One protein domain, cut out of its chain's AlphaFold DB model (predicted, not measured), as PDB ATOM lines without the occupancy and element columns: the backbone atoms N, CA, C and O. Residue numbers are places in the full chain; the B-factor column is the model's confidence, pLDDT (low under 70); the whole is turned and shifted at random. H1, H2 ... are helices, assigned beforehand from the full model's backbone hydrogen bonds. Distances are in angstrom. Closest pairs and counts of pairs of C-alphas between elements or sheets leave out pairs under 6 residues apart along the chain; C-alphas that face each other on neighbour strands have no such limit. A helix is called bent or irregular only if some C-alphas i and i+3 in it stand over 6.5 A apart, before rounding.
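This is residues 57 to 129 of the 129 residues of an uncharacterized protein of Ephemera danica (UniProt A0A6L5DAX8). Two long helices, H1 and H2, cross as an X near their middles, and a link of residues 83 to 90 joins the end of H1 to the beginning of H2 across one open side of the X. H2 is the longer helix and runs along the longest axis; residues 80 to 100 and 118 to 129 stand free of the crossing. The printed part has 73 residues with two named helices, H1 then H2, and no named strand; the class is all helix. It is only just loose, close to extended, with a radius of gyration of the C-alphas of 16.6 A and spans of 58 by 26 by 13 A.

H1 is residues 58 to 82, 35.5 A from first to last C-alpha, beginning at C-alpha 58 (31.340, -27.050, 35.241). H2 is residues 91 to 127, 51.7 A long, from C-alpha 91 at (55.229, -36.856, 55.016) to C-alpha 127 at (26.871, -33.450, 11.893). H2 is neither bent nor irregular, but only just: C-alphas 115 and 118 are 6.3 A apart.

H1 and H2 touch, with 19 pairs of C-alphas within 8 A. The closest C-alphas are those of Ala 68 and Ala 109, 4.6 A apart. H2 touches H1 with residues 101 to 113 alone. Their lines stand at a steep tilt of 52 degrees, and they run opposite ways. O i to N i+4 pairs are within hydrogen-bond range in 20 of 21 cases in H1 and 30 of 33 in H2.

The two C-alphas farthest apart, those of Tyr 88 and Arg 129, are 57.9 A apart. Without the stretches that stand free, the body has 40 residues and spans 33 by 18 by 14 A. The printed part has no cut, and the link from H1 to H2 is short. It ends at Arg 129, the chain's last residue. The mean pLDDT of the printed part is 82.3; residues 86 to 87, 89 and 129 are under 70.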
ATOM      1  N   GLY A  57      29.673 -23.523  33.480       77.00
ATOM      2  CA  GLY A  57      31.130 -23.541  33.634       77.00
ATOM      3  C   GLY A  57      31.701 -24.878  34.129       77.00
ATOM      4  O   GLY A  57      32.854 -25.186  33.836       77.00
ATOM      5  N   TRP A  58      30.905 -25.718  34.795       78.94
ATOM      6  CA  TRP A  58      31.340 -27.050  35.241       78.94
ATOM      7  C   TRP A  58      31.394 -28.078  34.112       78.94
ATOM      8  O   TRP A  58      32.086 -29.089  34.227       78.94
ATOM      9  N   LEU A  59      30.702 -27.822  32.999       77.75
ATOM     10  CA  LEU A  59      30.658 -28.746  31.871       77.75
ATOM     11  C   LEU A  59      32.042 -28.993  31.236       77.75
ATOM     12  O   LEU A  59      32.398 -30.160  31.063       77.75
ATOM     13  N   PRO A  60      32.863 -27.969  30.919       78.38
ATOM     14  CA  PRO A  60      34.239 -28.198  30.472       78.38
ATOM     15  C   PRO A  60      35.136 -28.772  31.579       78.38
ATOM     16  O   PRO A  60      36.018 -29.579  31.299       78.38
ATOM     17  N   PHE A  61      34.898 -28.415  32.844       82.12
ATOM     18  CA  PHE A  61      35.703 -28.898  33.968       82.12
ATOM     19  C   PHE A  61      35.526 -30.404  34.226       82.12
ATOM     20  O   PHE A  61      36.499 -31.119  34.484       82.12
ATOM     21  N   SER A  62      34.296 -30.907  34.092       83.62
ATOM     22  CA  SER A  62      33.973 -32.334  34.209       83.62
ATOM     23  C   SER A  62      34.699 -33.168  33.147       83.62
ATOM     24  O   SER A  62      35.283 -34.211  33.445       83.62
ATOM     25  N   ARG A  63      34.766 -32.654  31.917       80.31
ATOM     26  CA  ARG A  63      35.473 -33.299  30.803       80.31
ATOM     27  C   ARG A  63      36.985 -33.330  30.988       80.31
ATOM     28  O   ARG A  63      37.616 -34.370  30.799       80.31
ATOM     29  N   LEU A  64      37.566 -32.218  31.439       83.25
ATOM     30  CA  LEU A  64      38.986 -32.165  31.774       83.25
ATOM     31  C   LEU A  64      39.333 -33.162  32.891       83.25
ATOM     32  O   LEU A  64      40.324 -33.880  32.786       83.25
ATOM     33  N   SER A  65      38.486 -33.250  33.921       87.88
ATOM     34  CA  SER A  65      38.654 -34.206  35.026       87.88
ATOM     35  C   SER A  65      38.570 -35.657  34.544       87.88
ATOM     36  O   SER A  65      39.334 -36.502  35.005       87.88
ATOM     37  N   TYR A  66      37.700 -35.949  33.573       87.00
ATOM     38  CA  TYR A  66      37.623 -37.267  32.942       87.00
ATOM     39  C   TYR A  66      38.900 -37.616  32.160       87.00
ATOM     40  O   TYR A  66      39.454 -38.705  32.327       87.00
ATOM     41  N   CYS A  67      39.421 -36.677  31.365       86.62
ATOM     42  CA  CYS A  67      40.696 -36.851  30.664       86.62
ATOM     43  C   CYS A  67      41.858 -37.071  31.646       86.62
ATOM     44  O   CYS A  67      42.676 -37.972  31.449       86.62
ATOM     45  N   ALA A  68      41.905 -36.288  32.728       88.50
ATOM     46  CA  ALA A  68      42.908 -36.422  33.780       88.50
ATOM     47  C   ALA A  68      42.830 -37.782  34.477       88.50
ATOM     48  O   ALA A  68      43.860 -38.421  34.667       88.50
ATOM     49  N   TYR A  69      41.623 -38.266  34.776       87.94
ATOM     50  CA  TYR A  69      41.414 -39.586  35.362       87.94
ATOM     51  C   TYR A  69      41.996 -40.702  34.481       87.94
ATOM     52  O   TYR A  69      42.762 -41.532  34.967       87.94
ATOM     53  N   LEU A  70      41.701 -40.699  33.176       86.25
ATOM     54  CA  LEU A  70      42.220 -41.711  32.246       86.25
ATOM     55  C   LEU A  70      43.755 -41.716  32.182       86.25
ATOM     56  O   LEU A  70      44.381 -42.776  32.250       86.25
ATOM     57  N   VAL A  71      44.359 -40.532  32.082       89.12
ATOM     58  CA  VAL A  71      45.818 -40.363  32.030       89.12
ATOM     59  C   VAL A  71      46.472 -40.773  33.347       89.12
ATOM     60  O   VAL A  71      47.507 -41.437  33.331       89.12
ATOM     61  N   GLN A  72      45.866 -40.420  34.481       89.12
ATOM     62  CA  GLN A  72      46.384 -40.762  35.802       89.12
ATOM     63  C   GLN A  72      46.526 -42.277  35.973       89.12
ATOM     64  O   GLN A  72      47.549 -42.741  36.475       89.12
ATOM     65  N   PHE A  73      45.542 -43.061  35.520       86.88
ATOM     66  CA  PHE A  73      45.635 -44.521  35.572       86.88
ATOM     67  C   PHE A  73      46.789 -45.063  34.728       86.88
ATOM     68  O   PHE A  73      47.504 -45.956  35.182       86.88
ATOM     69  N   ALA A  74      46.991 -44.528  33.523       87.75
ATOM     70  CA  ALA A  74      48.109 -44.926  32.674       87.75
ATOM     71  C   ALA A  74      49.460 -44.571  33.316       87.75
ATOM     72  O   ALA A  74      50.353 -45.417  33.368       87.75
ATOM     73  N   TRP A  75      49.580 -43.359  33.866       88.00
ATOM     74  CA  TRP A  75      50.779 -42.897  34.563       88.00
ATOM     75  C   TRP A  75      51.125 -43.791  35.755       88.00
ATOM     76  O   TRP A  75      52.234 -44.314  35.830       88.00
ATOM     77  N   LEU A  76      50.145 -44.073  36.618       87.88
ATOM     78  CA  LEU A  76      50.337 -44.917  37.797       87.88
ATOM     79  C   LEU A  76      50.844 -46.320  37.429       87.88
ATOM     80  O   LEU A  76      51.663 -46.893  38.145       87.88
ATOM     81  N   LYS A  77      50.383 -46.890  36.306       87.19
ATOM     82  CA  LYS A  77      50.854 -48.202  35.829       87.19
ATOM     83  C   LYS A  77      52.316 -48.173  35.393       87.19
ATOM     84  O   LYS A  77      53.044 -49.119  35.686       87.19
ATOM     85  N   ILE A  78      52.732 -47.113  34.702       88.75
ATOM     86  CA  ILE A  78      54.119 -46.928  34.251       88.75
ATOM     87  C   ILE A  78      55.040 -46.736  35.457       88.75
ATOM     88  O   ILE A  78      56.082 -47.387  35.553       88.75
ATOM     89  N   ASP A  79      54.621 -45.890  36.393       86.38
ATOM     90  CA  ASP A  79      55.356 -45.597  37.618       86.38
ATOM     91  C   ASP A  79      55.532 -46.863  38.479       86.38
ATOM     92  O   ASP A  79      56.659 -47.270  38.771       86.38
ATOM     93  N   THR A  80      54.446 -47.608  38.720       85.19
ATOM     94  CA  THR A  80      54.495 -48.891  39.450       85.19
ATOM     95  C   THR A  80      55.398 -49.924  38.761       85.19
ATOM     96  O   THR A  80      56.061 -50.711  39.429       85.19
ATOM     97  N   GLY A  81      55.446 -49.936  37.423       85.38
ATOM     98  CA  GLY A  81      56.327 -50.829  36.660       85.38
ATOM     99  C   GLY A  81      57.811 -50.444  36.717       85.38
ATOM    100  O   GLY A  81      58.677 -51.287  36.473       85.38
ATOM    101  N   THR A  82      58.111 -49.187  37.049       83.69
ATOM    102  CA  THR A  82      59.475 -48.640  37.120       83.69
ATOM    103  C   THR A  82      60.035 -48.675  38.548       83.69
ATOM    104  O   THR A  82      61.253 -48.727  38.739       83.69
ATOM    105  N   MET A  83      59.164 -48.714  39.561       79.94
ATOM    106  CA  MET A  83      59.541 -48.807  40.971       79.94
ATOM    107  C   MET A  83      60.259 -50.126  41.295       79.94
ATOM    108  O   MET A  83      59.653 -51.192  41.381       79.94
ATOM    109  N   ARG A  84      61.577 -50.047  41.521       75.50
ATOM    110  CA  ARG A  84      62.424 -51.173  41.971       75.50
ATOM    111  C   ARG A  84      62.911 -51.049  43.421       75.50
ATOM    112  O   ARG A  84      63.571 -51.963  43.906       75.50
ATOM    113  N   SER A  85      62.609 -49.948  44.112       72.00
ATOM    114  CA  SER A  85      63.077 -49.672  45.478       72.00
ATOM    115  C   SER A  85      61.924 -49.556  46.484       72.00
ATOM    116  O   SER A  85      60.873 -49.018  46.131       72.00
ATOM    117  N   PRO A  86      62.113 -49.993  47.744       67.00
ATOM    118  CA  PRO A  86      61.115 -49.830  48.796       67.00
ATOM    119  C   PRO A  86      60.906 -48.348  49.140       67.00
ATOM    120  O   PRO A  86      61.860 -47.583  49.285       67.00
ATOM    121  N   PHE A  87      59.640 -47.951  49.260       67.75
ATOM    122  CA  PHE A  87      59.230 -46.575  49.531       67.75
ATOM    123  C   PHE A  87      59.289 -46.286  51.037       67.75
ATOM    124  O   PHE A  87      58.581 -46.917  51.822       67.75
ATOM    125  N   TYR A  88      60.110 -45.320  51.453       70.06
ATOM    126  CA  TYR A  88      60.144 -44.865  52.845       70.06
ATOM    127  C   TYR A  88      59.039 -43.831  53.078       70.06
ATOM    128  O   TYR A  88      59.050 -42.748  52.489       70.06
ATOM    129  N   PHE A  89      58.075 -44.165  53.938       65.94
ATOM    130  CA  PHE A  89      56.901 -43.333  54.192       65.94
ATOM    131  C   PHE A  89      57.261 -42.108  55.047       65.94
ATOM    132  O   PHE A  89      57.241 -42.150  56.272       65.94
ATOM    133  N   ASN A  90      57.597 -41.002  54.383       79.56
ATOM    134  CA  ASN A  90      57.834 -39.701  55.005       79.56
ATOM    135  C   ASN A  90      56.790 -38.697  54.510       79.56
ATOM    136  O   ASN A  90      56.508 -38.659  53.314       79.56
ATOM    137  N   PHE A  91      56.256 -37.843  55.390       76.81
ATOM    138  CA  PHE A  91      55.229 -36.856  55.016       76.81
ATOM    139  C   PHE A  91      55.697 -35.926  53.888       76.81
ATOM    140  O   PHE A  91      55.028 -35.796  52.866       76.81
ATOM    141  N   MET A  92      56.893 -35.347  54.043       79.31
ATOM    142  CA  MET A  92      57.491 -34.471  53.035       79.31
ATOM    143  C   MET A  92      57.760 -35.225  51.723       79.31
ATOM    144  O   MET A  92      57.435 -34.728  50.653       79.31
ATOM    145  N   GLY A  93      58.291 -36.452  51.795       81.50
ATOM    146  CA  GLY A  93      58.546 -37.279  50.610       81.50
ATOM    147  C   GLY A  93      57.264 -37.645  49.858       81.50
ATOM    148  O   GLY A  93      57.206 -37.518  48.641       81.50
ATOM    149  N   SER A  94      56.207 -38.018  50.581       78.88
ATOM    150  CA  SER A  94      54.894 -38.340  50.010       78.88
ATOM    151  C   SER A  94      54.267 -37.138  49.296       78.88
ATOM    152  O   SER A  94      53.748 -37.277  48.191       78.88
ATOM    153  N   LEU A  95      54.390 -35.936  49.871       83.19
ATOM    154  CA  LEU A  95      53.980 -34.688  49.219       83.19
ATOM    155  C   LEU A  95      54.754 -34.425  47.923       83.19
ATOM    156  O   LEU A  95      54.142 -34.089  46.910       83.19
ATOM    157  N   TRP A  96      56.078 -34.594  47.941       84.62
ATOM    158  CA  TRP A  96      56.915 -34.417  46.752       84.62
ATOM    159  C   TRP A  96      56.563 -35.399  45.640       84.62
ATOM    160  O   TRP A  96      56.431 -34.984  44.492       84.62
ATOM    161  N   HIS A  97      56.358 -36.672  45.971       83.75
ATOM    162  CA  HIS A  97      55.925 -37.672  45.000       83.75
ATOM    163  C   HIS A  97      54.531 -37.360  44.448       83.75
ATOM    164  O   HIS A  97      54.351 -37.346  43.236       83.75
ATOM    165  N   PHE A  98      53.583 -36.975  45.307       83.69
ATOM    166  CA  PHE A  98      52.247 -36.575  44.869       83.69
ATOM    167  C   PHE A  98      52.274 -35.386  43.897       83.69
ATOM    168  O   PHE A  98      51.617 -35.421  42.858       83.69
ATOM    169  N   LEU A  99      53.043 -34.338  44.203       85.88
ATOM    170  CA  LEU A  99      53.214 -33.186  43.310       85.88
ATOM    171  C   LEU A  99      53.952 -33.568  42.015       85.88
ATOM    172  O   LEU A  99      53.620 -33.062  40.936       85.88
ATOM    173  N   GLY A 100      54.926 -34.472  42.130       86.50
ATOM    174  CA  GLY A 100      55.682 -35.038  41.019       86.50
ATOM    175  C   GLY A 100      54.811 -35.818  40.040       86.50
ATOM    176  O   GLY A 100      55.008 -35.671  38.839       86.50
ATOM    177  N   ASP A 101      53.812 -36.557  40.525       86.62
ATOM    178  CA  ASP A 101      52.848 -37.289  39.693       86.62
ATOM    179  C   ASP A 101      51.721 -36.394  39.167       86.62
ATOM    180  O   ASP A 101      51.248 -36.563  38.041       86.62
ATOM    181  N   LEU A 102      51.294 -35.400  39.950       88.62
ATOM    182  CA  LEU A 102      50.213 -34.490  39.567       88.62
ATOM    183  C   LEU A 102      50.584 -33.644  38.341       88.62
ATOM    184  O   LEU A 102      49.764 -33.439  37.445       88.62
ATOM    185  N   THR A 103      51.824 -33.160  38.284       89.25
ATOM    186  CA  THR A 103      52.306 -32.285  37.206       89.25
ATOM    187  C   THR A 103      52.226 -32.932  35.808       89.25
ATOM    188  O   THR A 103      51.575 -32.355  34.930       89.25
ATOM    189  N   PRO A 104      52.817 -34.118  35.552       86.19
ATOM    190  CA  PRO A 104      52.754 -34.768  34.244       86.19
ATOM    191  C   PRO A 104      51.329 -35.188  33.875       86.19
ATOM    192  O   PRO A 104      50.945 -35.050  32.713       86.19
ATOM    193  N   VAL A 105      50.518 -35.627  34.846       89.88
ATOM    194  CA  VAL A 105      49.115 -35.994  34.604       89.88
ATOM    195  C   VAL A 105      48.310 -34.794  34.120       89.88
ATOM    196  O   VAL A 105      47.592 -34.910  33.127       89.88
ATOM    197  N   MET A 106      48.455 -33.630  34.756       87.38
ATOM    198  CA  MET A 106      47.735 -32.422  34.343       87.38
ATOM    199  C   MET A 106      48.156 -31.944  32.948       87.38
ATOM    200  O   MET A 106      47.299 -31.563  32.148       87.38
ATOM    201  N   ILE A 107      49.449 -32.016  32.613       89.38
ATOM    202  CA  ILE A 107      49.955 -31.655  31.276       89.38
ATOM    203  C   ILE A 107      49.370 -32.588  30.205       89.38
ATOM    204  O   ILE A 107      48.831 -32.129  29.194       89.38
ATOM    205  N   LEU A 108      49.439 -33.900  30.435       87.56
ATOM    206  CA  LEU A 108      48.923 -34.911  29.512       87.56
ATOM    207  C   LEU A 108      47.394 -34.845  29.374       87.56
ATOM    208  O   LEU A 108      46.877 -35.004  28.268       87.56
ATOM    209  N   ALA A 109      46.669 -34.553  30.455       88.88
ATOM    210  CA  ALA A 109      45.218 -34.371  30.435       88.88
ATOM    211  C   ALA A 109      44.797 -33.210  29.525       88.88
ATOM    212  O   ALA A 109      43.886 -33.360  28.707       88.88
ATOM    213  N   VAL A 110      45.486 -32.067  29.626       87.44
ATOM    214  CA  VAL A 110      45.242 -30.902  28.761       87.44
ATOM    215  C   VAL A 110      45.560 -31.239  27.306       87.44
ATOM    216  O   VAL A 110      44.784 -30.896  26.412       87.44
ATOM    217  N   PHE A 111      46.660 -31.950  27.055       88.88
ATOM    218  CA  PHE A 111      47.027 -32.372  25.705       88.88
ATOM    219  C   PHE A 111      45.964 -33.289  25.078       88.88
ATOM    220  O   PHE A 111      45.546 -33.066  23.939       88.88
ATOM    221  N   LEU A 112      45.471 -34.276  25.832       86.25
ATOM    222  CA  LEU A 112      44.430 -35.208  25.389       86.25
ATOM    223  C   LEU A 112      43.095 -34.488  25.143       86.25
ATOM    224  O   LEU A 112      42.468 -34.679  24.101       86.25
ATOM    225  N   HIS A 113      42.702 -33.580  26.036       86.88
ATOM    226  CA  HIS A 113      41.511 -32.748  25.863       86.88
ATOM    227  C   HIS A 113      41.589 -31.895  24.579       86.88
ATOM    228  O   HIS A 113      40.650 -31.849  23.780       86.88
ATOM    229  N   VAL A 114      42.732 -31.251  24.315       86.00
ATOM    230  CA  VAL A 114      42.903 -30.406  23.120       86.00
ATOM    231  C   VAL A 114      42.927 -31.220  21.824       86.00
ATOM    232  O   VAL A 114      42.420 -30.750  20.804       86.00
ATOM    233  N   THR A 115      43.503 -32.421  21.845       83.25
ATOM    234  CA  THR A 115      43.677 -33.252  20.641       83.25
ATOM    235  C   THR A 115      42.491 -34.149  20.326       83.25
ATOM    236  O   THR A 115      42.255 -34.411  19.153       83.25
ATOM    237  N   VAL A 116      41.734 -34.608  21.323       80.31
ATOM    238  CA  VAL A 116      40.625 -35.554  21.125       80.31
ATOM    239  C   VAL A 116      39.276 -34.858  21.261       80.31
ATOM    240  O   VAL A 116      38.451 -34.928  20.347       80.31
ATOM    241  N   GLU A 117      39.042 -34.135  22.357       80.19
ATOM    242  CA  GLU A 117      37.717 -33.565  22.618       80.19
ATOM    243  C   GLU A 117      37.394 -32.369  21.721       80.19
ATOM    244  O   GLU A 117      36.290 -32.290  21.176       80.19
ATOM    245  N   ASN A 118      38.344 -31.452  21.503       81.62
ATOM    246  CA  ASN A 118      38.114 -30.295  20.631       81.62
ATOM    247  C   ASN A 118      37.738 -30.680  19.185       81.62
ATOM    248  O   ASN A 118      36.777 -30.105  18.658       81.62
ATOM    249  N   PRO A 119      38.430 -31.612  18.496       78.25
ATOM    250  CA  PRO A 119      37.998 -32.040  17.168       78.25
ATOM    251  C   PRO A 119      36.722 -32.879  17.206       78.25
ATOM    252  O   PRO A 119      35.870 -32.682  16.338       78.25
ATOM    253  N   ALA A 120      36.523 -33.736  18.214       78.38
ATOM    254  CA  ALA A 120      35.280 -34.497  18.356       78.38
ATOM    255  C   ALA A 120      34.057 -33.570  18.476       78.38
ATOM    256  O   ALA A 120      33.050 -33.771  17.797       78.38
ATOM    257  N   MET A 121      34.170 -32.490  19.253       78.25
ATOM    258  CA  MET A 121      33.125 -31.472  19.396       78.25
ATOM    259  C   MET A 121      32.864 -30.707  18.094       78.25
ATOM    260  O   MET A 121      31.708 -30.430  17.760       78.25
ATOM    261  N   LYS A 122      33.917 -30.383  17.330       80.56
ATOM    262  CA  LYS A 122      33.778 -29.746  16.009       80.56
ATOM    263  C   LYS A 122      33.050 -30.659  15.020       80.56
ATOM    264  O   LYS A 122      32.192 -30.182  14.279       80.56
ATOM    265  N   LEU A 123      33.350 -31.958  15.031       79.19
ATOM    266  CA  LEU A 123      32.694 -32.953  14.177       79.19
ATOM    267  C   LEU A 123      31.232 -33.186  14.577       79.19
ATOM    268  O   LEU A 123      30.357 -33.159  13.712       79.19
ATOM    269  N   LEU A 124      30.947 -33.336  15.873       82.06
ATOM    270  CA  LEU A 124      29.584 -33.489  16.400       82.06
ATOM    271  C   LEU A 124      28.702 -32.291  16.042       82.06
ATOM    272  O   LEU A 124      27.587 -32.466  15.555       82.06
ATOM    273  N   ARG A 125      29.222 -31.070  16.204       78.88
ATOM    274  CA  ARG A 125      28.495 -29.845  15.849       78.88
ATOM    275  C   ARG A 125      28.252 -29.727  14.341       78.88
ATOM    276  O   ARG A 125      27.229 -29.185  13.944       78.88
ATOM    277  N   LYS A 126      29.166 -30.235  13.506       80.19
ATOM    278  CA  LYS A 126      29.014 -30.231  12.043       80.19
ATOM    279  C   LYS A 126      27.993 -31.262  11.550       80.19
ATOM    280  O   LYS A 126      27.355 -31.015  10.542       80.19
ATOM    281  N   LYS A 127      27.837 -32.394  12.246       76.19
ATOM    282  CA  LYS A 127      26.871 -33.450  11.893       76.19
ATOM    283  C   LYS A 127      25.427 -33.115  12.297       76.19
ATOM    284  O   LYS A 127      24.500 -33.723  11.783       76.19
ATOM    285  N   LEU A 128      25.244 -32.177  13.229       74.00
ATOM    286  CA  LEU A 128      23.935 -31.756  13.739       74.00
ATOM    287  C   LEU A 128      23.293 -30.599  12.945       74.00
ATOM    288  O   LEU A 128      22.297 -30.038  13.399       74.00
ATOM    289  N   ARG A 129      23.879 -30.211  11.809       55.34
ATOM    290  CA  ARG A 129      23.428 -29.127  10.931       55.34
ATOM    291  C   ARG A 129      23.271 -29.660   9.516       55.34
ATOM    292  O   ARG A 129      22.344 -29.179   8.836       55.34
TER     293      ARG A 129